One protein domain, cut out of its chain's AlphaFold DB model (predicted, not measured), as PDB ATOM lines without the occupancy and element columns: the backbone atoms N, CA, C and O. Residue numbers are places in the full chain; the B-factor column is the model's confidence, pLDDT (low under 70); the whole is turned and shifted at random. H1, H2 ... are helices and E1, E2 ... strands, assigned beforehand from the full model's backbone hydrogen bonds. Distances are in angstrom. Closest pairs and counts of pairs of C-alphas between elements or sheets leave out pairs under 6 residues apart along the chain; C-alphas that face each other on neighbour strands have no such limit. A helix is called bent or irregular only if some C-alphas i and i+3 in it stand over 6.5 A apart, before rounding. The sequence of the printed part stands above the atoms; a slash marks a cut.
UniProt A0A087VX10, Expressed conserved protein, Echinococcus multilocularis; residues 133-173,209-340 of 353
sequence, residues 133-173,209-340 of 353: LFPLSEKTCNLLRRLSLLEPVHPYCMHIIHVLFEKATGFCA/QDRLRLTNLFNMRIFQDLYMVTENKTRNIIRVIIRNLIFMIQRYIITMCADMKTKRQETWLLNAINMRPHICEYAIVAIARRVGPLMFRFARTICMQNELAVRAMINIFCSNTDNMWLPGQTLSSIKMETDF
ATOM      1  N   LEU A 133     107.740  -9.655  35.277       92.56
ATOM      2  CA  LEU A 133     106.493 -10.369  35.572       92.56
ATOM      3  C   LEU A 133     105.910 -10.030  36.953       92.56
ATOM      4  O   LEU A 133     104.693  -9.961  37.126       92.56
ATOM      5  N   PHE A 134     106.768  -9.844  37.959       95.69
ATOM      6  CA  PHE A 134     106.355  -9.841  39.360       95.69
ATOM      7  C   PHE A 134     106.358  -8.416  39.943       95.69
ATOM      8  O   PHE A 134     107.419  -7.872  40.249       95.69
ATOM      9  N   PRO A 135     105.193  -7.771  40.146       96.00
ATOM     10  CA  PRO A 135     105.136  -6.491  40.848       96.00
ATOM     11  C   PRO A 135     105.504  -6.632  42.324       96.00
ATOM     12  O   PRO A 135     104.997  -7.523  42.994       96.00
ATOM     13  N   LEU A 136     106.307  -5.708  42.851       96.00
ATOM     14  CA  LEU A 136     106.488  -5.519  44.290       96.00
ATOM     15  C   LEU A 136     105.813  -4.226  44.736       96.00
ATOM     16  O   LEU A 136     106.118  -3.138  44.238       96.00
ATOM     17  N   SER A 137     104.890  -4.335  45.693       94.12
ATOM     18  CA  SER A 137     104.205  -3.165  46.235       94.12
ATOM     19  C   SER A 137     105.133  -2.340  47.125       94.12
ATOM     20  O   SER A 137     106.096  -2.841  47.712       94.12
ATOM     21  N   GLU A 138     104.816  -1.057  47.301       92.25
ATOM     22  CA  GLU A 138     105.554  -0.174  48.211       92.25
ATOM     23  C   GLU A 138     105.585  -0.725  49.649       92.25
ATOM     24  O   GLU A 138     106.598  -0.635  50.342       92.25
ATOM     25  N   LYS A 139     104.497  -1.377  50.085       91.50
ATOM     26  CA  LYS A 139     104.419  -2.032  51.400       91.50
ATOM     27  C   LYS A 139     105.439  -3.161  51.525       91.50
ATOM     28  O   LYS A 139     106.094  -3.268  52.562       91.50
ATOM     29  N   THR A 140     105.588  -3.978  50.486       93.44
ATOM     30  CA  THR A 140     106.596  -5.042  50.443       93.44
ATOM     31  C   THR A 140     108.002  -4.463  50.374       93.44
ATOM     32  O   THR A 140     108.867  -4.903  51.123       93.44
ATOM     33  N   CYS A 141     108.227  -3.415  49.579       91.62
ATOM     34  CA  CYS A 141     109.518  -2.727  49.506       91.62
ATOM     35  C   CYS A 141     109.941  -2.165  50.871       91.62
ATOM     36  O   CYS A 141     111.068  -2.382  51.310       91.62
ATOM     37  N   ASN A 142     109.029  -1.507  51.591       88.44
ATOM     38  CA  ASN A 142     109.291  -0.981  52.931       88.44
ATOM     39  C   ASN A 142     109.611  -2.086  53.947       88.44
ATOM     40  O   ASN A 142     110.480  -1.900  54.798       88.44
ATOM     41  N   LEU A 143     108.958  -3.248  53.836       88.25
ATOM     42  CA  LEU A 143     109.313  -4.425  54.628       88.25
ATOM     43  C   LEU A 143     110.720  -4.928  54.271       88.25
ATOM     44  O   LEU A 143     111.540  -5.143  55.162       88.25
ATOM     45  N   LEU A 144     111.022  -5.068  52.978       88.44
ATOM     46  CA  LEU A 144     112.303  -5.559  52.469       88.44
ATOM     47  C   LEU A 144     113.487  -4.678  52.860       88.44
ATOM     48  O   LEU A 144     114.574  -5.202  53.060       88.44
ATOM     49  N   ARG A 145     113.298  -3.366  53.042       81.81
ATOM     50  CA  ARG A 145     114.362  -2.477  53.543       81.81
ATOM     51  C   ARG A 145     114.902  -2.919  54.907       81.81
ATOM     52  O   ARG A 145     116.089  -2.750  55.184       81.81
ATOM     53  N   ARG A 146     114.043  -3.521  55.731       79.00
ATOM     54  CA  ARG A 146     114.339  -3.910  57.118       79.00
ATOM     55  C   ARG A 146     114.504  -5.417  57.293       79.00
ATOM     56  O   ARG A 146     115.191  -5.851  58.208       79.00
ATOM     57  N   LEU A 147     113.907  -6.225  56.419       82.38
ATOM     58  CA  LEU A 147     113.889  -7.678  56.557       82.38
ATOM     59  C   LEU A 147     114.977  -8.366  55.724       82.38
ATOM     60  O   LEU A 147     115.005  -8.261  54.497       82.38
ATOM     61  N   SER A 148     115.841  -9.133  56.390       82.38
ATOM     62  CA  SER A 148     116.717 -10.131  55.765       82.38
ATOM     63  C   SER A 148     116.528 -11.467  56.478       82.38
ATOM     64  O   SER A 148     116.727 -11.542  57.687       82.38
ATOM     65  N   LEU A 149     116.088 -12.496  55.753       83.81
ATOM     66  CA  LEU A 149     115.888 -13.848  56.288       83.81
ATOM     67  C   LEU A 149     117.135 -14.725  56.159       83.81
ATOM     68  O   LEU A 149     117.269 -15.703  56.893       83.81
ATOM     69  N   LEU A 150     118.031 -14.389  55.229       82.38
ATOM     70  CA  LEU A 150     119.366 -14.970  55.199       82.38
ATOM     71  C   LEU A 150     120.149 -14.398  56.380       82.38
ATOM     72  O   LEU A 150     120.117 -13.189  56.593       82.38
ATOM     73  N   GLU A 151     120.811 -15.256  57.149       71.75
ATOM     74  CA  GLU A 151     121.689 -14.844  58.245       71.75
ATOM     75  C   GLU A 151     123.116 -14.642  57.707       71.75
ATOM     76  O   GLU A 151     123.530 -15.369  56.804       71.75
ATOM     77  N   PRO A 152     123.863 -13.647  58.218       65.06
ATOM     78  CA  PRO A 152     125.246 -13.430  57.813       65.06
ATOM     79  C   PRO A 152     126.063 -14.638  58.217       65.06
ATOM     80  O   PRO A 152     126.017 -15.045  59.379       65.06
ATOM     81  N   VAL A 153     126.888 -15.144  57.312       66.44
ATOM     82  CA  VAL A 153     127.804 -16.212  57.702       66.44
ATOM     83  C   VAL A 153     129.052 -15.653  58.383       66.44
ATOM     84  O   VAL A 153     129.567 -16.231  59.335       66.44
ATOM     85  N   HIS A 154     129.503 -14.474  57.956       61.47
ATOM     86  CA  HIS A 154     130.543 -13.728  58.653       61.47
ATOM     87  C   HIS A 154     129.903 -12.682  59.580       61.47
ATOM     88  O   HIS A 154     129.119 -11.863  59.089       61.47
ATOM     89  N   PRO A 155     130.246 -12.628  60.883       51.53
ATOM     90  CA  PRO A 155     129.550 -11.795  61.876       51.53
ATOM     91  C   PRO A 155     129.499 -10.297  61.518       51.53
ATOM     92  O   PRO A 155     128.585  -9.580  61.921       51.53
ATOM     93  N   TYR A 156     130.429  -9.833  60.681       45.78
ATOM     94  CA  TYR A 156     130.517  -8.446  60.227       45.78
ATOM     95  C   TYR A 156     129.761  -8.155  58.909       45.78
ATOM     96  O   TYR A 156     129.511  -6.995  58.594       45.78
ATOM     97  N   CYS A 157     129.365  -9.171  58.127       51.25
ATOM     98  CA  CYS A 157     128.843  -8.974  56.765       51.25
ATOM     99  C   CYS A 157     127.418  -8.400  56.703       51.25
ATOM    100  O   CYS A 157     127.187  -7.486  55.914       51.25
ATOM    101  N   MET A 158     126.465  -8.857  57.531       46.72
ATOM    102  CA  MET A 158     125.094  -8.299  57.490       46.72
ATOM    103  C   MET A 158     125.060  -6.842  57.913       46.72
ATOM    104  O   MET A 158     124.332  -6.058  57.320       46.72
ATOM    105  N   HIS A 159     125.820  -6.482  58.943       52.75
ATOM    106  CA  HIS A 159     125.743  -5.142  59.501       52.75
ATOM    107  C   HIS A 159     126.376  -4.116  58.561       52.75
ATOM    108  O   HIS A 159     125.802  -3.053  58.370       52.75
ATOM    109  N   ILE A 160     127.479  -4.457  57.881       55.09
ATOM    110  CA  ILE A 160     128.059  -3.596  56.840       55.09
ATOM    111  C   ILE A 160     127.074  -3.428  55.680       55.09
ATOM    112  O   ILE A 160     126.791  -2.303  55.282       55.09
ATOM    113  N   ILE A 161     126.502  -4.520  55.163       59.09
ATOM    114  CA  ILE A 161     125.556  -4.453  54.040       59.09
ATOM    115  C   ILE A 161     124.299  -3.665  54.430       59.09
ATOM    116  O   ILE A 161     123.827  -2.843  53.647       59.09
ATOM    117  N   HIS A 162     123.771  -3.874  55.636       61.41
ATOM    118  CA  HIS A 162     122.586  -3.172  56.118       61.41
ATOM    119  C   HIS A 162     122.854  -1.684  56.351       61.41
ATOM    120  O   HIS A 162     122.083  -0.871  55.855       61.41
ATOM    121  N   VAL A 163     123.961  -1.321  57.007       59.81
ATOM    122  CA  VAL A 163     124.363   0.080  57.224       59.81
ATOM    123  C   VAL A 163     124.609   0.789  55.893       59.81
ATOM    124  O   VAL A 163     124.154   1.915  55.708       59.81
ATOM    125  N   LEU A 164     125.296   0.142  54.946       62.38
ATOM    126  CA  LEU A 164     125.507   0.698  53.608       62.38
ATOM    127  C   LEU A 164     124.178   0.902  52.877       62.38
ATOM    128  O   LEU A 164     123.963   1.959  52.289       62.38
ATOM    129  N   PHE A 165     123.275  -0.077  52.949       65.44
ATOM    130  CA  PHE A 165     121.952   0.024  52.347       65.44
ATOM    131  C   PHE A 165     121.122   1.146  52.985       65.44
ATOM    132  O   PHE A 165     120.579   1.969  52.257       65.44
ATOM    133  N   GLU A 166     121.065   1.239  54.318       64.81
ATOM    134  CA  GLU A 166     120.344   2.305  55.023       64.81
ATOM    135  C   GLU A 166     120.889   3.689  54.664       64.81
ATOM    136  O   GLU A 166     120.114   4.562  54.268       64.81
ATOM    137  N   LYS A 167     122.216   3.875  54.698       62.94
ATOM    138  CA  LYS A 167     122.861   5.138  54.310       62.94
ATOM    139  C   LYS A 167     122.566   5.509  52.861       62.94
ATOM    140  O   LYS A 167     122.233   6.658  52.577       62.94
ATOM    141  N   ALA A 168     122.637   4.544  51.949       62.50
ATOM    142  CA  ALA A 168     122.352   4.790  50.546       62.50
ATOM    143  C   ALA A 168     120.858   5.085  50.303       62.50
ATOM    144  O   ALA A 168     120.529   5.939  49.483       62.50
ATOM    145  N   THR A 169     119.945   4.459  51.058       63.59
ATOM    146  CA  THR A 169     118.516   4.811  51.016       63.59
ATOM    147  C   THR A 169     118.213   6.178  51.623       63.59
ATOM    148  O   THR A 169     117.363   6.875  51.077       63.59
ATOM    149  N   GLY A 170     118.909   6.585  52.692       59.56
ATOM    150  CA  GLY A 170     118.801   7.927  53.275       59.56
ATOM    151  C   GLY A 170     119.249   9.001  52.287       59.56
ATOM    152  O   GLY A 170     118.500   9.926  52.001       59.56
ATOM    153  N   PHE A 171     120.389   8.784  51.624       59.22
ATOM    154  CA  PHE A 171     120.861   9.659  50.548       59.22
ATOM    155  C   PHE A 171     119.841   9.810  49.403       59.22
ATOM    156  O   PHE A 171     119.677  10.894  48.852       59.22
ATOM    157  N   CYS A 172     119.124   8.736  49.059       60.00
ATOM    158  CA  CYS A 172     118.069   8.775  48.043       60.00
ATOM    159  C   CYS A 172     116.768   9.450  48.518       60.00
ATOM    160  O   CYS A 172     115.945   9.802  47.679       60.00
ATOM    161  N   ALA A 173     116.539   9.563  49.828       59.12
ATOM    162  CA  ALA A 173     115.368  10.223  50.407       59.12
ATOM    163  C   ALA A 173     115.601  11.730  50.632       59.12
ATOM    164  O   ALA A 173     114.654  12.508  50.552       59.12
ATOM    165  N   GLN A 209     110.529 -17.935  67.230       75.81
ATOM    166  CA  GLN A 209     109.165 -17.431  67.086       75.81
ATOM    167  C   GLN A 209     109.118 -16.096  66.337       75.81
ATOM    168  O   GLN A 209     108.292 -15.930  65.440       75.81
ATOM    169  N   ASP A 210     110.021 -15.164  66.637       75.75
ATOM    170  CA  ASP A 210     110.075 -13.877  65.941       75.75
ATOM    171  C   ASP A 210     110.541 -14.036  64.488       75.75
ATOM    172  O   ASP A 210     109.962 -13.418  63.593       75.75
ATOM    173  N   ARG A 211     111.483 -14.952  64.209       75.88
ATOM    174  CA  ARG A 211     111.850 -15.321  62.828       75.88
ATOM    175  C   ARG A 211     110.655 -15.869  62.043       75.88
ATOM    176  O   ARG A 211     110.427 -15.463  60.901       75.88
ATOM    177  N   LEU A 212     109.860 -16.754  62.650       81.75
ATOM    178  CA  LEU A 212     108.650 -17.301  62.024       81.75
ATOM    179  C   LEU A 212     107.598 -16.213  61.776       81.75
ATOM    180  O   LEU A 212     107.011 -16.166  60.696       81.75
ATOM    181  N   ARG A 213     107.392 -15.297  62.730       84.19
ATOM    182  CA  ARG A 213     106.483 -14.149  62.568       84.19
ATOM    183  C   ARG A 213     106.900 -13.252  61.406       84.19
ATOM    184  O   ARG A 213     106.055 -12.906  60.581       84.19
ATOM    185  N   LEU A 214     108.184 -12.908  61.314       83.38
ATOM    186  CA  LEU A 214     108.724 -12.092  60.225       83.38
ATOM    187  C   LEU A 214     108.595 -12.794  58.870       83.38
ATOM    188  O   LEU A 214     108.195 -12.166  57.890       83.38
ATOM    189  N   THR A 215     108.852 -14.101  58.824       87.75
ATOM    190  CA  THR A 215     108.685 -14.892  57.599       87.75
ATOM    191  C   THR A 215     107.216 -14.958  57.177       87.75
ATOM    192  O   THR A 215     106.902 -14.757  56.010       87.75
ATOM    193  N   ASN A 216     106.286 -15.143  58.118       88.94
ATOM    194  CA  ASN A 216     104.852 -15.101  57.832       88.94
ATOM    195  C   ASN A 216     104.402 -13.725  57.329       88.94
ATOM    196  O   ASN A 216     103.612 -13.648  56.388       88.94
ATOM    197  N   LEU A 217     104.911 -12.638  57.915       89.56
ATOM    198  CA  LEU A 217     104.638 -11.283  57.437       89.56
ATOM    199  C   LEU A 217     105.124 -11.100  55.994       89.56
ATOM    200  O   LEU A 217     104.390 -10.563  55.166       89.56
ATOM    201  N   PHE A 218     106.329 -11.577  55.688       92.44
ATOM    202  CA  PHE A 218     106.895 -11.550  54.344       92.44
ATOM    203  C   PHE A 218     106.082 -12.372  53.344       92.44
ATOM    204  O   PHE A 218     105.660 -11.832  52.323       92.44
ATOM    205  N   ASN A 219     105.783 -13.632  53.664       91.81
ATOM    206  CA  ASN A 219     105.002 -14.526  52.809       91.81
ATOM    207  C   ASN A 219     103.630 -13.936  52.483       91.81
ATOM    208  O   ASN A 219     103.207 -13.934  51.332       91.81
ATOM    209  N   MET A 220     102.954 -13.357  53.478       91.44
ATOM    210  CA  MET A 220     101.673 -12.680  53.275       91.44
ATOM    211  C   MET A 220     101.781 -11.515  52.283       91.44
ATOM    212  O   MET A 220     100.880 -11.325  51.470       91.44
ATOM    213  N   ARG A 221     102.866 -10.734  52.343       92.94
ATOM    214  CA  ARG A 221     103.099  -9.597  51.440       92.94
ATOM    215  C   ARG A 221     103.440 -10.042  50.024       92.94
ATOM    216  O   ARG A 221     102.798  -9.585  49.087       92.94
ATOM    217  N   ILE A 222     104.367 -10.982  49.880       94.69
ATOM    218  CA  ILE A 222     104.742 -11.548  48.578       94.69
ATOM    219  C   ILE A 222     103.558 -12.237  47.906       94.69
ATOM    220  O   ILE A 222     103.360 -12.094  46.704       94.69
ATOM    221  N   PHE A 223     102.726 -12.938  48.674       93.81
ATOM    222  CA  PHE A 223     101.516 -13.541  48.137       93.81
ATOM    223  C   PHE A 223     100.494 -12.489  47.690       93.81
ATOM    224  O   PHE A 223      99.888 -12.644  46.636       93.81
ATOM    225  N   GLN A 224     100.306 -11.404  48.449       93.56
ATOM    226  CA  GLN A 224      99.450 -10.287  48.022       93.56
ATOM    227  C   GLN A 224      99.944  -9.673  46.708       93.56
ATOM    228  O   GLN A 224      99.147  -9.476  45.794       93.56
ATOM    229  N   ASP A 225     101.249  -9.440  46.604       95.31
ATOM    230  CA  ASP A 225     101.895  -8.905  45.409       95.31
ATOM    231  C   ASP A 225     101.740  -9.851  44.199       95.31
ATOM    232  O   ASP A 225     101.410  -9.404  43.102       95.31
ATOM    233  N   LEU A 226     101.855 -11.172  44.396       95.00
ATOM    234  CA  LEU A 226     101.615 -12.166  43.339       95.00
ATOM    235  C   LEU A 226     100.186 -12.076  42.782       95.00
ATOM    236  O   LEU A 226      99.973 -12.267  41.587       95.00
ATOM    237  N   TYR A 227      99.200 -11.779  43.630       93.44
ATOM    238  CA  TYR A 227      97.798 -11.633  43.223       93.44
ATOM    239  C   TYR A 227      97.454 -10.241  42.673       93.44
ATOM    240  O   TYR A 227      96.330 -10.041  42.219       93.44
ATOM    241  N   MET A 228      98.407  -9.300  42.642       93.50
ATOM    242  CA  MET A 228      98.274  -8.081  41.832       93.50
ATOM    243  C   MET A 228      98.420  -8.369  40.333       93.50
ATOM    244  O   MET A 228      97.974  -7.572  39.513       93.50
ATOM    245  N   VAL A 229      99.034  -9.499  39.965       92.06
ATOM    246  CA  VAL A 229      99.042 -10.003  38.589       92.06
ATOM    247  C   VAL A 229      97.660 -10.574  38.295       92.06
ATOM    248  O   VAL A 229      97.266 -11.572  38.901       92.06
ATOM    249  N   THR A 230      96.909  -9.946  37.393       87.44
ATOM    250  CA  THR A 230      95.526 -10.323  37.053       87.44
ATOM    251  C   THR A 230      95.461 -11.639  36.286       87.44
ATOM    252  O   THR A 230      94.607 -12.486  36.571       87.44
ATOM    253  N   GLU A 231      96.407 -11.860  35.381       90.00
ATOM    254  CA  GLU A 231      96.460 -13.035  34.521       90.00
ATOM    255  C   GLU A 231      96.934 -14.282  35.261       90.00
ATOM    256  O   GLU A 231      97.956 -14.307  35.953       90.00
ATOM    257  N   ASN A 232      96.176 -15.369  35.114       90.81
ATOM    258  CA  ASN A 232      96.513 -16.623  35.775       90.81
ATOM    259  C   ASN A 232      97.756 -17.286  35.175       90.81
ATOM    260  O   ASN A 232      98.532 -17.883  35.922       90.81
ATOM    261  N   LYS A 233      97.940 -17.160  33.856       90.94
ATOM    262  CA  LYS A 233      99.095 -17.690  33.127       90.94
ATOM    263  C   LYS A 233     100.384 -17.059  33.654       90.94
ATOM    264  O   LYS A 233     101.223 -17.779  34.193       90.94
ATOM    265  N   THR A 234     100.458 -15.731  33.696       92.75
ATOM    266  CA  THR A 234     101.596 -14.981  34.249       92.75
ATOM    267  C   THR A 234     101.901 -15.342  35.708       92.75
ATOM    268  O   THR A 234     103.054 -15.612  36.056       92.75
ATOM    269  N   ARG A 235     100.881 -15.494  36.571       94.06
ATOM    270  CA  ARG A 235     101.093 -15.998  37.946       94.06
ATOM    271  C   ARG A 235     101.709 -17.397  37.986       94.06
ATOM    272  O   ARG A 235     102.536 -17.673  38.852       94.06
ATOM    273  N   ASN A 236     101.299 -18.297  37.097       94.69
ATOM    274  CA  ASN A 236     101.841 -19.654  37.046       94.69
ATOM    275  C   ASN A 236     103.269 -19.685  36.494       94.69
ATOM    276  O   ASN A 236     104.071 -20.478  36.981       94.69
ATOM    277  N   ILE A 237     103.613 -18.780  35.574       95.19
ATOM    278  CA  ILE A 237     104.986 -18.590  35.089       95.19
ATOM    279  C   ILE A 237     105.903 -18.136  36.233       95.19
ATOM    280  O   ILE A 237     106.957 -18.727  36.464       95.19
ATOM    281  N   ILE A 238     105.466 -17.161  37.037       95.88
ATOM    282  CA  ILE A 238     106.204 -16.739  38.238       95.88
ATOM    283  C   ILE A 238     106.415 -17.925  39.191       95.88
ATOM    284  O   ILE A 238     107.532 -18.170  39.652       95.88
ATOM    285  N   ARG A 239     105.350 -18.691  39.468       95.88
ATOM    286  CA  ARG A 239     105.411 -19.860  40.358       95.88
ATOM    287  C   ARG A 239     106.364 -20.935  39.843       95.88
ATOM    288  O   ARG A 239     107.160 -21.440  40.629       95.88
ATOM    289  N   VAL A 240     106.297 -21.300  38.561       95.69
ATOM    290  CA  VAL A 240     107.136 -22.378  38.010       95.69
ATOM    291  C   VAL A 240     108.611 -21.982  38.021       95.69
ATOM    292  O   VAL A 240     109.436 -22.805  38.412       95.69
ATOM    293  N   ILE A 241     108.944 -20.724  37.705       96.62
ATOM    294  CA  ILE A 241     110.319 -20.214  37.798       96.62
ATOM    295  C   ILE A 241     110.808 -20.321  39.244       96.62
ATOM    296  O   ILE A 241     111.793 -21.005  39.511       96.62
ATOM    297  N   ILE A 242     110.091 -19.710  40.194       96.25
ATOM    298  CA  ILE A 242     110.519 -19.667  41.598       96.25
ATOM    299  C   ILE A 242     110.675 -21.075  42.178       96.25
ATOM    300  O   ILE A 242     111.678 -21.361  42.827       96.25
ATOM    301  N   ARG A 243     109.733 -21.983  41.907       94.56
ATOM    302  CA  ARG A 243     109.803 -23.355  42.424       94.56
ATOM    303  C   ARG A 243     110.963 -24.153  41.863       94.56
ATOM    304  O   ARG A 243     111.605 -24.875  42.620       94.56
ATOM    305  N   ASN A 244     111.244 -24.034  40.568       94.94
ATOM    306  CA  ASN A 244     112.374 -24.747  39.979       94.94
ATOM    307  C   ASN A 244     113.712 -24.167  40.469       94.94
ATOM    308  O   ASN A 244     114.641 -24.933  40.718       94.94
ATOM    309  N   LEU A 245     113.801 -22.855  40.717       96.06
ATOM    310  CA  LEU A 245     114.980 -22.249  41.349       96.06
ATOM    311  C   LEU A 245     115.173 -22.726  42.794       96.06
ATOM    312  O   LEU A 245     116.280 -23.123  43.150       96.06
ATOM    313  N   ILE A 246     114.105 -22.746  43.605       95.06
ATOM    314  CA  ILE A 246     114.145 -23.293  44.973       95.06
ATOM    315  C   ILE A 246     114.637 -24.741  44.943       95.06
ATOM    316  O   ILE A 246     115.552 -25.087  45.690       95.06
ATOM    317  N   PHE A 247     114.091 -25.563  44.041       93.38
ATOM    318  CA  PHE A 247     114.521 -26.946  43.867       93.38
ATOM    319  C   PHE A 247     116.027 -27.035  43.576       93.38
ATOM    320  O   PHE A 247     116.750 -27.700  44.314       93.38
ATOM    321  N   MET A 248     116.532 -26.336  42.554       95.75
ATOM    322  CA  MET A 248     117.952 -26.409  42.177       95.75
ATOM    323  C   MET A 248     118.885 -25.939  43.300       95.75
ATOM    324  O   MET A 248     119.896 -26.594  43.569       95.75
ATOM    325  N   ILE A 249     118.519 -24.861  44.005       96.12
ATOM    326  CA  ILE A 249     119.259 -24.351  45.167       96.12
ATOM    327  C   ILE A 249     119.302 -25.403  46.281       96.12
ATOM    328  O   ILE A 249     120.377 -25.708  46.797       96.12
ATOM    329  N   GLN A 250     118.158 -25.990  46.643       94.12
ATOM    330  CA  GLN A 250     118.090 -27.017  47.687       94.12
ATOM    331  C   GLN A 250     118.937 -28.242  47.323       94.12
ATOM    332  O   GLN A 250     119.677 -28.753  48.164       94.12
ATOM    333  N   ARG A 251     118.868 -28.698  46.068       95.44
ATOM    334  CA  ARG A 251     119.640 -29.847  45.575       95.44
ATOM    335  C   ARG A 251     121.140 -29.588  45.590       95.44
ATOM    336  O   ARG A 251     121.889 -30.447  46.059       95.44
ATOM    337  N   TYR A 252     121.564 -28.392  45.188       96.56
ATOM    338  CA  TYR A 252     122.954 -27.963  45.304       96.56
ATOM    339  C   TYR A 252     123.417 -27.957  46.768       96.56
ATOM    340  O   TYR A 252     124.403 -28.610  47.103       96.56
ATOM    341  N   ILE A 253     122.664 -27.310  47.668       94.06
ATOM    342  CA  ILE A 253     123.010 -27.223  49.096       94.06
ATOM    343  C   ILE A 253     123.147 -28.616  49.714       94.06
ATOM    344  O   ILE A 253     124.135 -28.886  50.395       94.06
ATOM    345  N   ILE A 254     122.176 -29.506  49.482       93.94
ATOM    346  CA  ILE A 254     122.187 -30.872  50.025       93.94
ATOM    347  C   ILE A 254     123.421 -31.632  49.533       93.94
ATOM    348  O   ILE A 254     124.131 -32.231  50.346       93.94
ATOM    349  N   THR A 255     123.684 -31.590  48.227       94.69
ATOM    350  CA  THR A 255     124.780 -32.342  47.601       94.69
ATOM    351  C   THR A 255     126.136 -31.830  48.076       94.69
ATOM    352  O   THR A 255     126.949 -32.618  48.555       94.69
ATOM    353  N   MET A 256     126.351 -30.514  48.058       92.19
ATOM    354  CA  MET A 256     127.605 -29.907  48.510       92.19
ATOM    355  C   MET A 256     127.836 -30.099  50.010       92.19
ATOM    356  O   MET A 256     128.958 -30.381  50.431       92.19
ATOM    357  N   CYS A 257     126.790 -30.016  50.842       90.06
ATOM    358  CA  CYS A 257     126.924 -30.321  52.267       90.06
ATOM    359  C   CYS A 257     127.341 -31.783  52.481       90.06
ATOM    360  O   CYS A 257     128.234 -32.046  53.286       90.06
ATOM    361  N   ALA A 258     126.722 -32.731  51.770       90.00
ATOM    362  CA  ALA A 258     127.048 -34.151  51.877       90.00
ATOM    363  C   ALA A 258     128.479 -34.463  51.402       90.00
ATOM    364  O   ALA A 258     129.203 -35.208  52.069       90.00
ATOM    365  N   ASP A 259     128.903 -33.861  50.294       89.50
ATOM    366  CA  ASP A 259     130.252 -34.016  49.753       89.50
ATOM    367  C   ASP A 259     131.311 -33.429  50.701       89.50
ATOM    368  O   ASP A 259     132.227 -34.135  51.127       89.50
ATOM    369  N   MET A 260     131.132 -32.185  51.161       86.75
ATOM    370  CA  MET A 260     132.052 -31.542  52.109       86.75
ATOM    371  C   MET A 260     132.155 -32.296  53.434       86.75
ATOM    372  O   MET A 260     133.250 -32.442  53.978       86.75
ATOM    373  N   LYS A 261     131.031 -32.825  53.936       88.31
ATOM    374  CA  LYS A 261     131.020 -33.695  55.118       88.31
ATOM    375  C   LYS A 261     131.937 -34.898  54.909       88.31
ATOM    376  O   LYS A 261     132.735 -35.223  55.784       88.31
ATOM    377  N   THR A 262     131.799 -35.553  53.759       89.38
ATOM    378  CA  THR A 262     132.535 -36.773  53.419       89.38
ATOM    379  C   THR A 262     134.024 -36.477  53.257       89.38
ATOM    380  O   THR A 262     134.844 -37.138  53.890       89.38
ATOM    381  N   LYS A 263     134.375 -35.428  52.504       88.50
ATOM    382  CA  LYS A 263     135.761 -34.985  52.284       88.50
ATOM    383  C   LYS A 263     136.483 -34.619  53.580       88.50
ATOM    384  O   LYS A 263     137.664 -34.920  53.721       88.50
ATOM    385  N   ARG A 264     135.786 -33.990  54.533       86.00
ATOM    386  CA  ARG A 264     136.364 -33.574  55.824       86.00
ATOM    387  C   ARG A 264     136.210 -34.599  56.947       86.00
ATOM    388  O   ARG A 264     136.729 -34.373  58.034       86.00
ATOM    389  N   GLN A 265     135.508 -35.706  56.699       89.94
ATOM    390  CA  GLN A 265     135.187 -36.725  57.707       89.94
ATOM    391  C   GLN A 265     134.489 -36.138  58.953       89.94
ATOM    392  O   GLN A 265     134.695 -36.589  60.078       89.94
ATOM    393  N   GLU A 266     133.648 -35.119  58.756       85.38
ATOM    394  CA  GLU A 266     132.968 -34.402  59.840       85.38
ATOM    395  C   GLU A 266     131.595 -35.012  60.176       85.38
ATOM    396  O   GLU A 266     130.947 -35.691  59.371       85.38
ATOM    397  N   THR A 267     131.094 -34.730  61.381       80.62
ATOM    398  CA  THR A 267     129.706 -35.050  61.738       80.62
ATOM    399  C   THR A 267     128.732 -34.095  61.042       80.62
ATOM    400  O   THR A 267     129.080 -32.977  60.661       80.62
ATOM    401  N   TRP A 268     127.468 -34.512  60.906       80.69
ATOM    402  CA  TRP A 268     126.417 -33.633  60.375       80.69
ATOM    403  C   TRP A 268     126.228 -32.368  61.216       80.69
ATOM    404  O   TRP A 268     125.961 -31.313  60.650       80.69
ATOM    405  N   LEU A 269     126.397 -32.465  62.539       75.38
ATOM    406  CA  LEU A 269     126.303 -31.321  63.442       75.38
ATOM    407  C   LEU A 269     127.387 -30.282  63.132       75.38
ATOM    408  O   LEU A 269     127.078 -29.109  62.958       75.38
ATOM    409  N   LEU A 270     128.643 -30.723  63.011       68.31
ATOM    410  CA  LEU A 270     129.765 -29.825  62.751       68.31
ATOM    411  C   LEU A 270     129.649 -29.165  61.370       68.31
ATOM    412  O   LEU A 270     129.810 -27.954  61.252       68.31
ATOM    413  N   ASN A 271     129.269 -29.931  60.345       73.38
ATOM    414  CA  ASN A 271     129.034 -29.394  59.006       73.38
ATOM    415  C   ASN A 271     127.866 -28.389  58.988       73.38
ATOM    416  O   ASN A 271     127.973 -27.322  58.381       73.38
ATOM    417  N   ALA A 272     126.773 -28.687  59.700       74.75
ATOM    418  CA  ALA A 272     125.616 -27.799  59.794       74.75
ATOM    419  C   ALA A 272     125.950 -26.437  60.424       74.75
ATOM    420  O   ALA A 272     125.299 -25.453  60.080       74.75
ATOM    421  N   ILE A 273     126.946 -26.386  61.311       71.81
ATOM    422  CA  ILE A 273     127.422 -25.154  61.948       71.81
ATOM    423  C   ILE A 273     128.459 -24.449  61.063       71.81
ATOM    424  O   ILE A 273     128.352 -23.249  60.835       71.81
ATOM    425  N   ASN A 274     129.438 -25.187  60.533       71.81
ATOM    426  CA  ASN A 274     130.631 -24.591  59.928       71.81
ATOM    427  C   ASN A 274     130.565 -24.402  58.414       71.81
ATOM    428  O   ASN A 274     131.263 -23.541  57.899       71.81
ATOM    429  N   MET A 275     129.821 -25.232  57.680       80.56
ATOM    430  CA  MET A 275     129.867 -25.259  56.209       80.56
ATOM    431  C   MET A 275     128.529 -24.941  55.577       80.56
ATOM    432  O   MET A 275     128.459 -24.137  54.647       80.56
ATOM    433  N   ARG A 276     127.457 -25.539  56.101       83.19
ATOM    434  CA  ARG A 276     126.106 -25.343  55.583       83.19
ATOM    435  C   ARG A 276     125.723 -23.863  55.458       83.19
ATOM    436  O   ARG A 276     125.193 -23.527  54.404       83.19
ATOM    437  N   PRO A 277     125.998 -22.965  56.429       85.25
ATOM    438  CA  PRO A 277     125.644 -21.555  56.280       85.25
ATOM    439  C   PRO A 277     126.320 -20.899  55.068       85.25
ATOM    440  O   PRO A 277     125.639 -20.237  54.291       85.25
ATOM    441  N   HIS A 278     127.614 -21.163  54.841       85.81
ATOM    442  CA  HIS A 278     128.361 -20.643  53.686       85.81
ATOM    443  C   HIS A 278     127.831 -21.188  52.357       85.81
ATOM    444  O   HIS A 278     127.666 -20.435  51.402       85.81
ATOM    445  N   ILE A 279     127.538 -22.492  52.296       89.44
ATOM    446  CA  ILE A 279     126.993 -23.135  51.091       89.44
ATOM    447  C   ILE A 279     125.600 -22.568  50.775       89.44
ATOM    448  O   ILE A 279     125.312 -22.255  49.619       89.44
ATOM    449  N   CYS A 280     124.750 -22.398  51.796       91.06
ATOM    450  CA  CYS A 280     123.433 -21.779  51.663       91.06
ATOM    451  C   CYS A 280     123.535 -20.335  51.161       91.06
ATOM    452  O   CYS A 280     122.885 -19.997  50.176       91.06
ATOM    453  N   GLU A 281     124.343 -19.496  51.818       90.31
ATOM    454  CA  GLU A 281     124.540 -18.096  51.430       90.31
ATOM    455  C   GLU A 281     125.020 -17.994  49.984       90.31
ATOM    456  O   GLU A 281     124.416 -17.269  49.194       90.31
ATOM    457  N   TYR A 282     126.042 -18.770  49.616       90.94
ATOM    458  CA  TYR A 282     126.574 -18.791  48.260       90.94
ATOM    459  C   TYR A 282     125.492 -19.106  47.223       90.94
ATOM    460  O   TYR A 282     125.254 -18.308  46.316       90.94
ATOM    461  N   ALA A 283     124.807 -20.242  47.382       94.19
ATOM    462  CA  ALA A 283     123.819 -20.715  46.418       94.19
ATOM    463  C   ALA A 283     122.656 -19.724  46.257       94.19
ATOM    464  O   ALA A 283     122.255 -19.390  45.142       94.19
ATOM    465  N   ILE A 284     122.144 -19.212  47.378       95.19
ATOM    466  CA  ILE A 284     121.023 -18.269  47.415       95.19
ATOM    467  C   ILE A 284     121.416 -16.942  46.763       95.19
ATOM    468  O   ILE A 284     120.695 -16.443  45.898       95.19
ATOM    469  N   VAL A 285     122.564 -16.371  47.139       93.25
ATOM    470  CA  VAL A 285     123.011 -15.062  46.643       93.25
ATOM    471  C   VAL A 285     123.402 -15.127  45.165       93.25
ATOM    472  O   VAL A 285     123.072 -14.203  44.416       93.25
ATOM    473  N   ALA A 286     124.065 -16.201  44.722       93.00
ATOM    474  CA  ALA A 286     124.493 -16.367  43.334       93.00
ATOM    475  C   ALA A 286     123.307 -16.339  42.358       93.00
ATOM    476  O   ALA A 286     123.364 -15.642  41.338       93.00
ATOM    477  N   ILE A 287     122.218 -17.031  42.703       97.00
ATOM    478  CA  ILE A 287     120.995 -17.064  41.895       97.00
ATOM    479  C   ILE A 287     120.180 -15.782  42.070       97.00
ATOM    480  O   ILE A 287     119.751 -15.184  41.081       97.00
ATOM    481  N   ALA A 288     120.009 -15.296  43.305       96.62
ATOM    482  CA  ALA A 288     119.202 -14.108  43.580       96.62
ATOM    483  C   ALA A 288     119.711 -12.851  42.860       96.62
ATOM    484  O   ALA A 288     118.904 -12.076  42.350       96.62
ATOM    485  N   ARG A 289     121.037 -12.672  42.766       95.50
ATOM    486  CA  ARG A 289     121.665 -11.540  42.060       95.50
ATOM    487  C   ARG A 289     121.353 -11.488  40.567       95.50
ATOM    488  O   ARG A 289     121.355 -10.405  39.999       95.50
ATOM    489  N   ARG A 290     121.103 -12.640  39.947       96.19
ATOM    490  CA  ARG A 290     120.883 -12.760  38.500       96.19
ATOM    491  C   ARG A 290     119.407 -12.737  38.148       96.19
ATOM    492  O   ARG A 290     118.994 -12.022  37.247       96.19
ATOM    493  N   VAL A 291     118.607 -13.481  38.905       97.19
ATOM    494  CA  VAL A 291     117.175 -13.627  38.635       97.19
ATOM    495  C   VAL A 291     116.375 -12.442  39.181       97.19
ATOM    496  O   VAL A 291     115.446 -11.978  38.527       97.19
ATOM    497  N   GLY A 292     116.716 -11.939  40.374       96.50
ATOM    498  CA  GLY A 292     115.947 -10.901  41.067       96.50
ATOM    499  C   GLY A 292     115.650  -9.677  40.191       96.50
ATOM    500  O   GLY A 292     114.471  -9.386  39.977       96.50
ATOM    501  N   PRO A 293     116.674  -8.991  39.643       95.94
ATOM    502  CA  PRO A 293     116.487  -7.784  38.829       95.94
ATOM    503  C   PRO A 293     115.630  -7.978  37.569       95.94
ATOM    504  O   PRO A 293     115.036  -7.019  37.089       95.94
ATOM    505  N   LEU A 294     115.551  -9.203  37.041       96.38
ATOM    506  CA  LEU A 294     114.778  -9.527  35.837       96.38
ATOM    507  C   LEU A 294     113.342  -9.967  36.153       96.38
ATOM    508  O   LEU A 294     112.466  -9.910  35.295       96.38
ATOM    509  N   MET A 295     113.090 -10.412  37.385       95.94
ATOM    510  CA  MET A 295     111.777 -10.897  37.812       95.94
ATOM    511  C   MET A 295     110.871  -9.783  38.327       95.94
ATOM    512  O   MET A 295     109.662  -9.832  38.093       95.94
ATOM    513  N   PHE A 296     111.427  -8.816  39.062       96.94
ATOM    514  CA  PHE A 296     110.630  -7.855  39.819       96.94
ATOM    515  C   PHE A 296     110.477  -6.506  39.124       96.94
ATOM    516  O   PHE A 296     111.448  -5.913  38.665       96.94
ATOM    517  N   ARG A 297     109.250  -5.977  39.130       94.44
ATOM    518  CA  ARG A 297     108.947  -4.592  38.749       94.44
ATOM    519  C   ARG A 297     108.505  -3.783  39.960       94.44
ATOM    520  O   ARG A 297     107.839  -4.295  40.860       94.44
ATOM    521  N   PHE A 298     108.817  -2.495  39.939       93.62
ATOM    522  CA  PHE A 298     108.591  -1.580  41.053       93.62
ATOM    523  C   PHE A 298     107.800  -0.354  40.604       93.62
ATOM    524  O   PHE A 298     107.833   0.039  39.435       93.62
ATOM    525  N   ALA A 299     107.119   0.295  41.548       88.00
ATOM    526  CA  ALA A 299     106.628   1.648  41.319       88.00
ATOM    527  C   ALA A 299     107.814   2.601  41.079       88.00
ATOM    528  O   ALA A 299     108.872   2.455  41.691       88.00
ATOM    529  N   ARG A 300     107.627   3.611  40.218       83.12
ATOM    530  CA  ARG A 300     108.690   4.566  39.838       83.12
ATOM    531  C   ARG A 300     109.298   5.325  41.024       83.12
ATOM    532  O   ARG A 300     110.422   5.789  40.927       83.12
ATOM    533  N   THR A 301     108.561   5.441  42.125       85.19
ATOM    534  CA  THR A 301     108.981   6.118  43.359       85.19
ATOM    535  C   THR A 301     109.946   5.294  44.215       85.19
ATOM    536  O   THR A 301     110.485   5.800  45.195       85.19
ATOM    537  N   ILE A 302     110.163   4.017  43.890       86.75
ATOM    538  CA  ILE A 302     111.041   3.137  44.660       86.75
ATOM    539  C   ILE A 302     112.484   3.277  44.169       86.75
ATOM    540  O   ILE A 302     112.793   2.926  43.031       86.75
ATOM    541  N   CYS A 303     113.369   3.730  45.056       85.44
ATOM    542  CA  CYS A 303     114.822   3.734  44.858       85.44
ATOM    543  C   CYS A 303     115.443   2.361  45.182       85.44
ATOM    544  O   CYS A 303     114.848   1.578  45.927       85.44
ATOM    545  N   MET A 304     116.660   2.102  44.684       85.88
ATOM    546  CA  MET A 304     117.421   0.857  44.926       85.88
ATOM    547  C   MET A 304     116.675  -0.415  44.493       85.88
ATOM    548  O   MET A 304     116.588  -1.402  45.225       85.88
ATOM    549  N   GLN A 305     116.065  -0.367  43.306       91.81
ATOM    550  CA  GLN A 305     115.214  -1.445  42.793       91.81
ATOM    551  C   GLN A 305     115.980  -2.759  42.631       91.81
ATOM    552  O   GLN A 305     115.467  -3.804  43.020       91.81
ATOM    553  N   ASN A 306     117.223  -2.714  42.146       91.56
ATOM    554  CA  ASN A 306     118.046  -3.910  41.974       91.56
ATOM    555  C   ASN A 306     118.359  -4.572  43.321       91.56
ATOM    556  O   ASN A 306     118.177  -5.774  43.483       91.56
ATOM    557  N   GLU A 307     118.762  -3.796  44.322       89.69
ATOM    558  CA  GLU A 307     119.071  -4.289  45.663       89.69
ATOM    559  C   GLU A 307     117.825  -4.868  46.339       89.69
ATOM    560  O   GLU A 307     117.883  -5.940  46.944       89.69
ATOM    561  N   LEU A 308     116.679  -4.193  46.202       92.69
ATOM    562  CA  LEU A 308     115.396  -4.684  46.703       92.69
ATOM    563  C   LEU A 308     114.954  -5.961  45.987       92.69
ATOM    564  O   LEU A 308     114.449  -6.868  46.645       92.69
ATOM    565  N   ALA A 309     115.179  -6.065  44.678       96.06
ATOM    566  CA  ALA A 309     114.870  -7.247  43.882       96.06
ATOM    567  C   ALA A 309     115.697  -8.458  44.332       96.06
ATOM    568  O   ALA A 309     115.160  -9.545  44.554       96.06
ATOM    569  N   VAL A 310     117.001  -8.257  44.542       95.00
ATOM    570  CA  VAL A 310     117.892  -9.291  45.079       95.00
ATOM    571  C   VAL A 310     117.457  -9.689  46.486       95.00
ATOM    572  O   VAL A 310     117.328 -10.878  46.771       95.00
ATOM    573  N   ARG A 311     117.156  -8.725  47.363       93.44
ATOM    574  CA  ARG A 311     116.717  -8.999  48.739       93.44
ATOM    575  C   ARG A 311     115.364  -9.713  48.797       93.44
ATOM    576  O   ARG A 311     115.185 -10.600  49.629       93.44
ATOM    577  N   ALA A 312     114.437  -9.380  47.898       95.88
ATOM    578  CA  ALA A 312     113.178 -10.101  47.731       95.88
ATOM    579  C   ALA A 312     113.425 -11.563  47.358       95.88
ATOM    580  O   ALA A 312     112.896 -12.456  48.015       95.88
ATOM    581  N   MET A 313     114.276 -11.803  46.358       96.94
ATOM    582  CA  MET A 313     114.592 -13.153  45.897       96.94
ATOM    583  C   MET A 313     115.315 -13.981  46.973       96.94
ATOM    584  O   MET A 313     114.949 -15.128  47.210       96.94
ATOM    585  N   ILE A 314     116.268 -13.384  47.699       95.06
ATOM    586  CA  ILE A 314     116.923 -14.017  48.857       95.06
ATOM    587  C   ILE A 314     115.882 -14.433  49.899       95.06
ATOM    588  O   ILE A 314     115.875 -15.578  50.344       95.06
ATOM    589  N   ASN A 315     114.980 -13.524  50.279       94.56
ATOM    590  CA  ASN A 315     113.963 -13.821  51.283       94.56
ATOM    591  C   ASN A 315     112.983 -14.907  50.809       94.56
ATOM    592  O   ASN A 315     112.575 -15.725  51.626       94.56
ATOM    593  N   ILE A 316     112.651 -14.964  49.514       95.19
ATOM    594  CA  ILE A 316     111.859 -16.056  48.920       95.19
ATOM    595  C   ILE A 316     112.569 -17.404  49.071       95.19
ATOM    596  O   ILE A 316     111.944 -18.386  49.462       95.19
ATOM    597  N   PHE A 317     113.872 -17.465  48.793       94.62
ATOM    598  CA  PHE A 317     114.635 -18.707  48.933       94.62
ATOM    599  C   PHE A 317     114.812 -19.117  50.401       94.62
ATOM    600  O   PHE A 317     114.776 -20.304  50.720       94.62
ATOM    601  N   CYS A 318     114.941 -18.150  51.313       90.50
ATOM    602  CA  CYS A 318     115.083 -18.404  52.746       90.50
ATOM    603  C   CYS A 318     113.762 -18.709  53.467       90.50
ATOM    604  O   CYS A 318     113.795 -19.327  54.530       90.50
ATOM    605  N   SER A 319     112.607 -18.275  52.945       87.12
ATOM    606  CA  SER A 319     111.315 -18.479  53.615       87.12
ATOM    607  C   SER A 319     110.902 -19.949  53.671       87.12
ATOM    608  O   SER A 319     110.092 -20.312  54.523       87.12
ATOM    609  N   ASN A 320     111.465 -20.782  52.784       72.50
ATOM    610  CA  ASN A 320     111.240 -22.226  52.692       72.50
ATOM    611  C   ASN A 320     109.746 -22.612  52.678       72.50
ATOM    612  O   ASN A 320     109.321 -23.578  53.311       72.50
ATOM    613  N   THR A 321     108.934 -21.816  51.981       80.75
ATOM    614  CA  THR A 321     107.481 -21.985  51.882       80.75
ATOM    615  C   THR A 321     107.058 -22.463  50.498       80.75
ATOM    616  O   THR A 321     106.369 -21.761  49.761       80.75
ATOM    617  N   ASP A 322     107.423 -23.701  50.161       79.25
ATOM    618  CA  ASP A 322     107.106 -24.327  48.866       79.25
ATOM    619  C   ASP A 322     105.607 -24.305  48.552       79.25
ATOM    620  O   ASP A 322     105.202 -24.029  47.419       79.25
ATOM    621  N   ASN A 323     104.777 -24.519  49.578       79.75
ATOM    622  CA  ASN A 323     103.326 -24.514  49.436       79.75
ATOM    623  C   ASN A 323     102.793 -23.172  48.935       79.75
ATOM    624  O   ASN A 323     101.835 -23.173  48.180       79.75
ATOM    625  N   MET A 324     103.423 -22.040  49.272       86.12
ATOM    626  CA  MET A 324     102.984 -20.711  48.817       86.12
ATOM    627  C   MET A 324     103.000 -20.575  47.293       86.12
ATOM    628  O   MET A 324     102.211 -19.826  46.715       86.12
ATOM    629  N   TRP A 325     103.886 -21.323  46.642       91.94
ATOM    630  CA  TRP A 325     104.081 -21.293  45.202       91.94
ATOM    631  C   TRP A 325     103.234 -22.330  44.464       91.94
ATOM    632  O   TRP A 325     103.325 -22.440  43.240       91.94
ATOM    633  N   LEU A 326     102.394 -23.088  45.173       90.88
ATOM    634  CA  LEU A 326     101.398 -23.937  44.537       90.88
ATOM    635  C   LEU A 326     100.258 -23.080  43.942       90.88
ATOM    636  O   LEU A 326      99.885 -22.032  44.476       90.88
ATOM    637  N   PRO A 327      99.666 -23.516  42.826       89.94
ATOM    638  CA  PRO A 327      98.401 -22.988  42.327       89.94
ATOM    639  C   PRO A 327      97.262 -23.192  43.339       89.94
ATOM    640  O   PRO A 327      97.245 -24.167  44.089       89.94
ATOM    641  N   GLY A 328      96.281 -22.283  43.338       85.44
ATOM    642  CA  GLY A 328      95.036 -22.435  44.109       85.44
ATOM    643  C   GLY A 328      95.154 -22.242  45.627       85.44
ATOM    644  O   GLY A 328      94.203 -22.526  46.349       85.44
ATOM    645  N   GLN A 329      96.294 -21.764  46.119       88.94
ATOM    646  CA  GLN A 329      96.520 -21.550  47.547       88.94
ATOM    647  C   GLN A 329      95.714 -20.366  48.087       88.94
ATOM    648  O   GLN A 329      95.355 -19.437  47.363       88.94
ATOM    649  N   THR A 330      95.453 -20.393  49.390       87.00
ATOM    650  CA  THR A 330      94.781 -19.329  50.143       87.00
ATOM    651  C   THR A 330      95.739 -18.675  51.139       87.00
ATOM    652  O   THR A 330      96.711 -19.285  51.583       87.00
ATOM    653  N   LEU A 331      95.441 -17.451  51.583       83.25
ATOM    654  CA  LEU A 331      96.258 -16.753  52.590       83.25
ATOM    655  C   LEU A 331      96.406 -17.521  53.918       83.25
ATOM    656  O   LEU A 331      97.376 -17.307  54.640       83.25
ATOM    657  N   SER A 332      95.456 -18.388  54.273       81.62
ATOM    658  CA  SER A 332      95.581 -19.244  55.457       81.62
ATOM    659  C   SER A 332      96.540 -20.412  55.225       81.62
ATOM    660  O   SER A 332      97.286 -20.749  56.136       81.62
ATOM    661  N   SER A 333      96.575 -20.978  54.013       81.62
ATOM    662  CA  SER A 333      97.424 -22.132  53.666       81.62
ATOM    663  C   SER A 333      98.920 -21.824  53.536       81.62
ATOM    664  O   SER A 333      99.739 -22.735  53.569       81.62
ATOM    665  N   ILE A 334      99.290 -20.546  53.407       82.25
ATOM    666  CA  ILE A 334     100.689 -20.119  53.209       82.25
ATOM    667  C   ILE A 334     101.402 -19.716  54.504       82.25
ATOM    668  O   ILE A 334     102.591 -19.392  54.483       82.25
ATOM    669  N   LYS A 335     100.676 -19.664  55.626       79.12
ATOM    670  CA  LYS A 335     101.256 -19.326  56.926       79.12
ATOM    671  C   LYS A 335     101.933 -20.558  57.504       79.12
ATOM    672  O   LYS A 335     101.332 -21.623  57.575       79.12
ATOM    673  N   MET A 336     103.164 -20.387  57.963       73.44
ATOM    674  CA  MET A 336     103.815 -21.384  58.800       73.44
ATOM    675  C   MET A 336     103.186 -21.344  60.186       73.44
ATOM    676  O   MET A 336     103.023 -20.261  60.762       73.44
ATOM    677  N   GLU A 337     102.838 -22.515  60.713       69.44
ATOM    678  CA  GLU A 337     102.344 -22.640  62.079       69.44
ATOM    679  C   GLU A 337     103.390 -22.085  63.053       69.44
ATOM    680  O   GLU A 337     104.570 -22.435  63.013       69.44
ATOM    681  N   THR A 338     102.950 -21.157  63.901       62.41
ATOM    682  CA  THR A 338     103.774 -20.558  64.958       62.41
ATOM    683  C   THR A 338     103.658 -21.300  66.283       62.41
ATOM    684  O   THR A 338     104.287 -20.893  67.259       62.41
ATOM    685  N   ASP A 339     102.838 -22.348  66.327       56.59
ATOM    686  CA  ASP A 339     102.670 -23.176  67.512       56.59
ATOM    687  C   ASP A 339     103.977 -23.919  67.808       56.59
ATOM    688  O   ASP A 339     104.795 -24.164  66.913       56.59
ATOM    689  N   PHE A 340     104.208 -24.238  69.084       53.56
ATOM    690  CA  PHE A 340     105.398 -24.975  69.502       53.56
ATOM    691  C   PHE A 340     105.563 -26.212  68.622       53.56
ATOM    692  O   PHE A 340     104.626 -26.999  68.473       53.56
TER     693      PHE A 340
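This is residues 133 to 173 and 209 to 340 of the 353 residues of the protein "Expressed conserved protein" of Echinococcus multilocularis (UniProt A0A087VX10). H7 sits in the middle of a helical body, with H6 and H1 packed on it; the long helix H4 runs beside H6 the opposite way and makes the longest axis, with the short H5 at one end of it. H3 packs on H1, H8 packs on H4, and H2 lies off the body beyond H1, touching no helix; a tiny parallel sheet, E1 beside E2, lies by residues 305 to 313 of H7. The printed part has 173 residues, with eight named helices and two named strands in the order E1, H1 to H6, E2, H7, H8; the class is mostly helix. It is compact, with a radius of gyration of the C-alphas of 16.9 A and spans of 51 by 42 by 34 A.

E1, residues 134 to 136, is the parallel neighbour of E2, residues 296 to 298, with N 136 and O 297 at 2.9 A, within hydrogen-bond range. H1, residues 138 to 146, is close to but not clearly touching H2, residues 157 to 173; their closest C-alphas, of Arg 145 and Glu 166, are 7.8 A apart. H3, residues 209 to 226, touches H1 with residues 218 to 225 alone, at a shallow tilt of 31 degrees, opposite ways; the closest C-alphas, of Thr 140 and Arg 221, are 5.8 A apart. The hub is H4, residues 232 to 264. It touches H5, residues 268 to 274, about perpendicular at 79 degrees; the closest C-alphas, of Lys 261 and Asn 271, are 6.1 A apart. It touches H6, residues 276 to 295, at a shallow tilt of 24 degrees, opposite ways; the closest C-alphas, of Ile 249 and Ala 283, are 6.0 A apart. H6 has a kink of 36 degrees near residue 289 and is only just irregular, with C-alphas 290 and 293 at 6.6 A. H7, residues 305 to 319, touches H6 at a steep tilt of 47 degrees, opposite ways; the closest C-alphas, of Gly 292 and Ala 309, are 4.7 A apart. H7 also touches H1, about perpendicular at 75 degrees, with the closest C-alphas, of Leu 144 and Leu 308, at 6.6 A. H8, residues 322 to 325, touches H4; the closest C-alphas, of Arg 239 and Trp 325, are 5.2 A apart. Each O i to N i+4 pair is within hydrogen-bond range in H2, H3, H4, H5 and H7, against 4 of 5 in H1 and 13 of 16 in H6; H8 is too short for such a pair.

E1 begins at C-alpha 134, (106.355, -9.841, 39.360). From first to last C-alpha, H4 measures 47.7 A, H6 27.0 A, H3 25.5 A, H2 24.3 A and H7 20.6 A. H8 ends at C-alpha 325, (104.081, -21.293, 45.202).

The farthest C-alphas, of Gln 265 and Thr 301, are 52.2 A apart. Residues 174 to 208 are not printed; C-alphas 173 and 209 are 32.9 A apart across this cut. Of the links printed whole, none is long. Residues 326 to 340 hold no named element. pLDDT is under 70 at residues 152 to 173, 270 and 337 to 340.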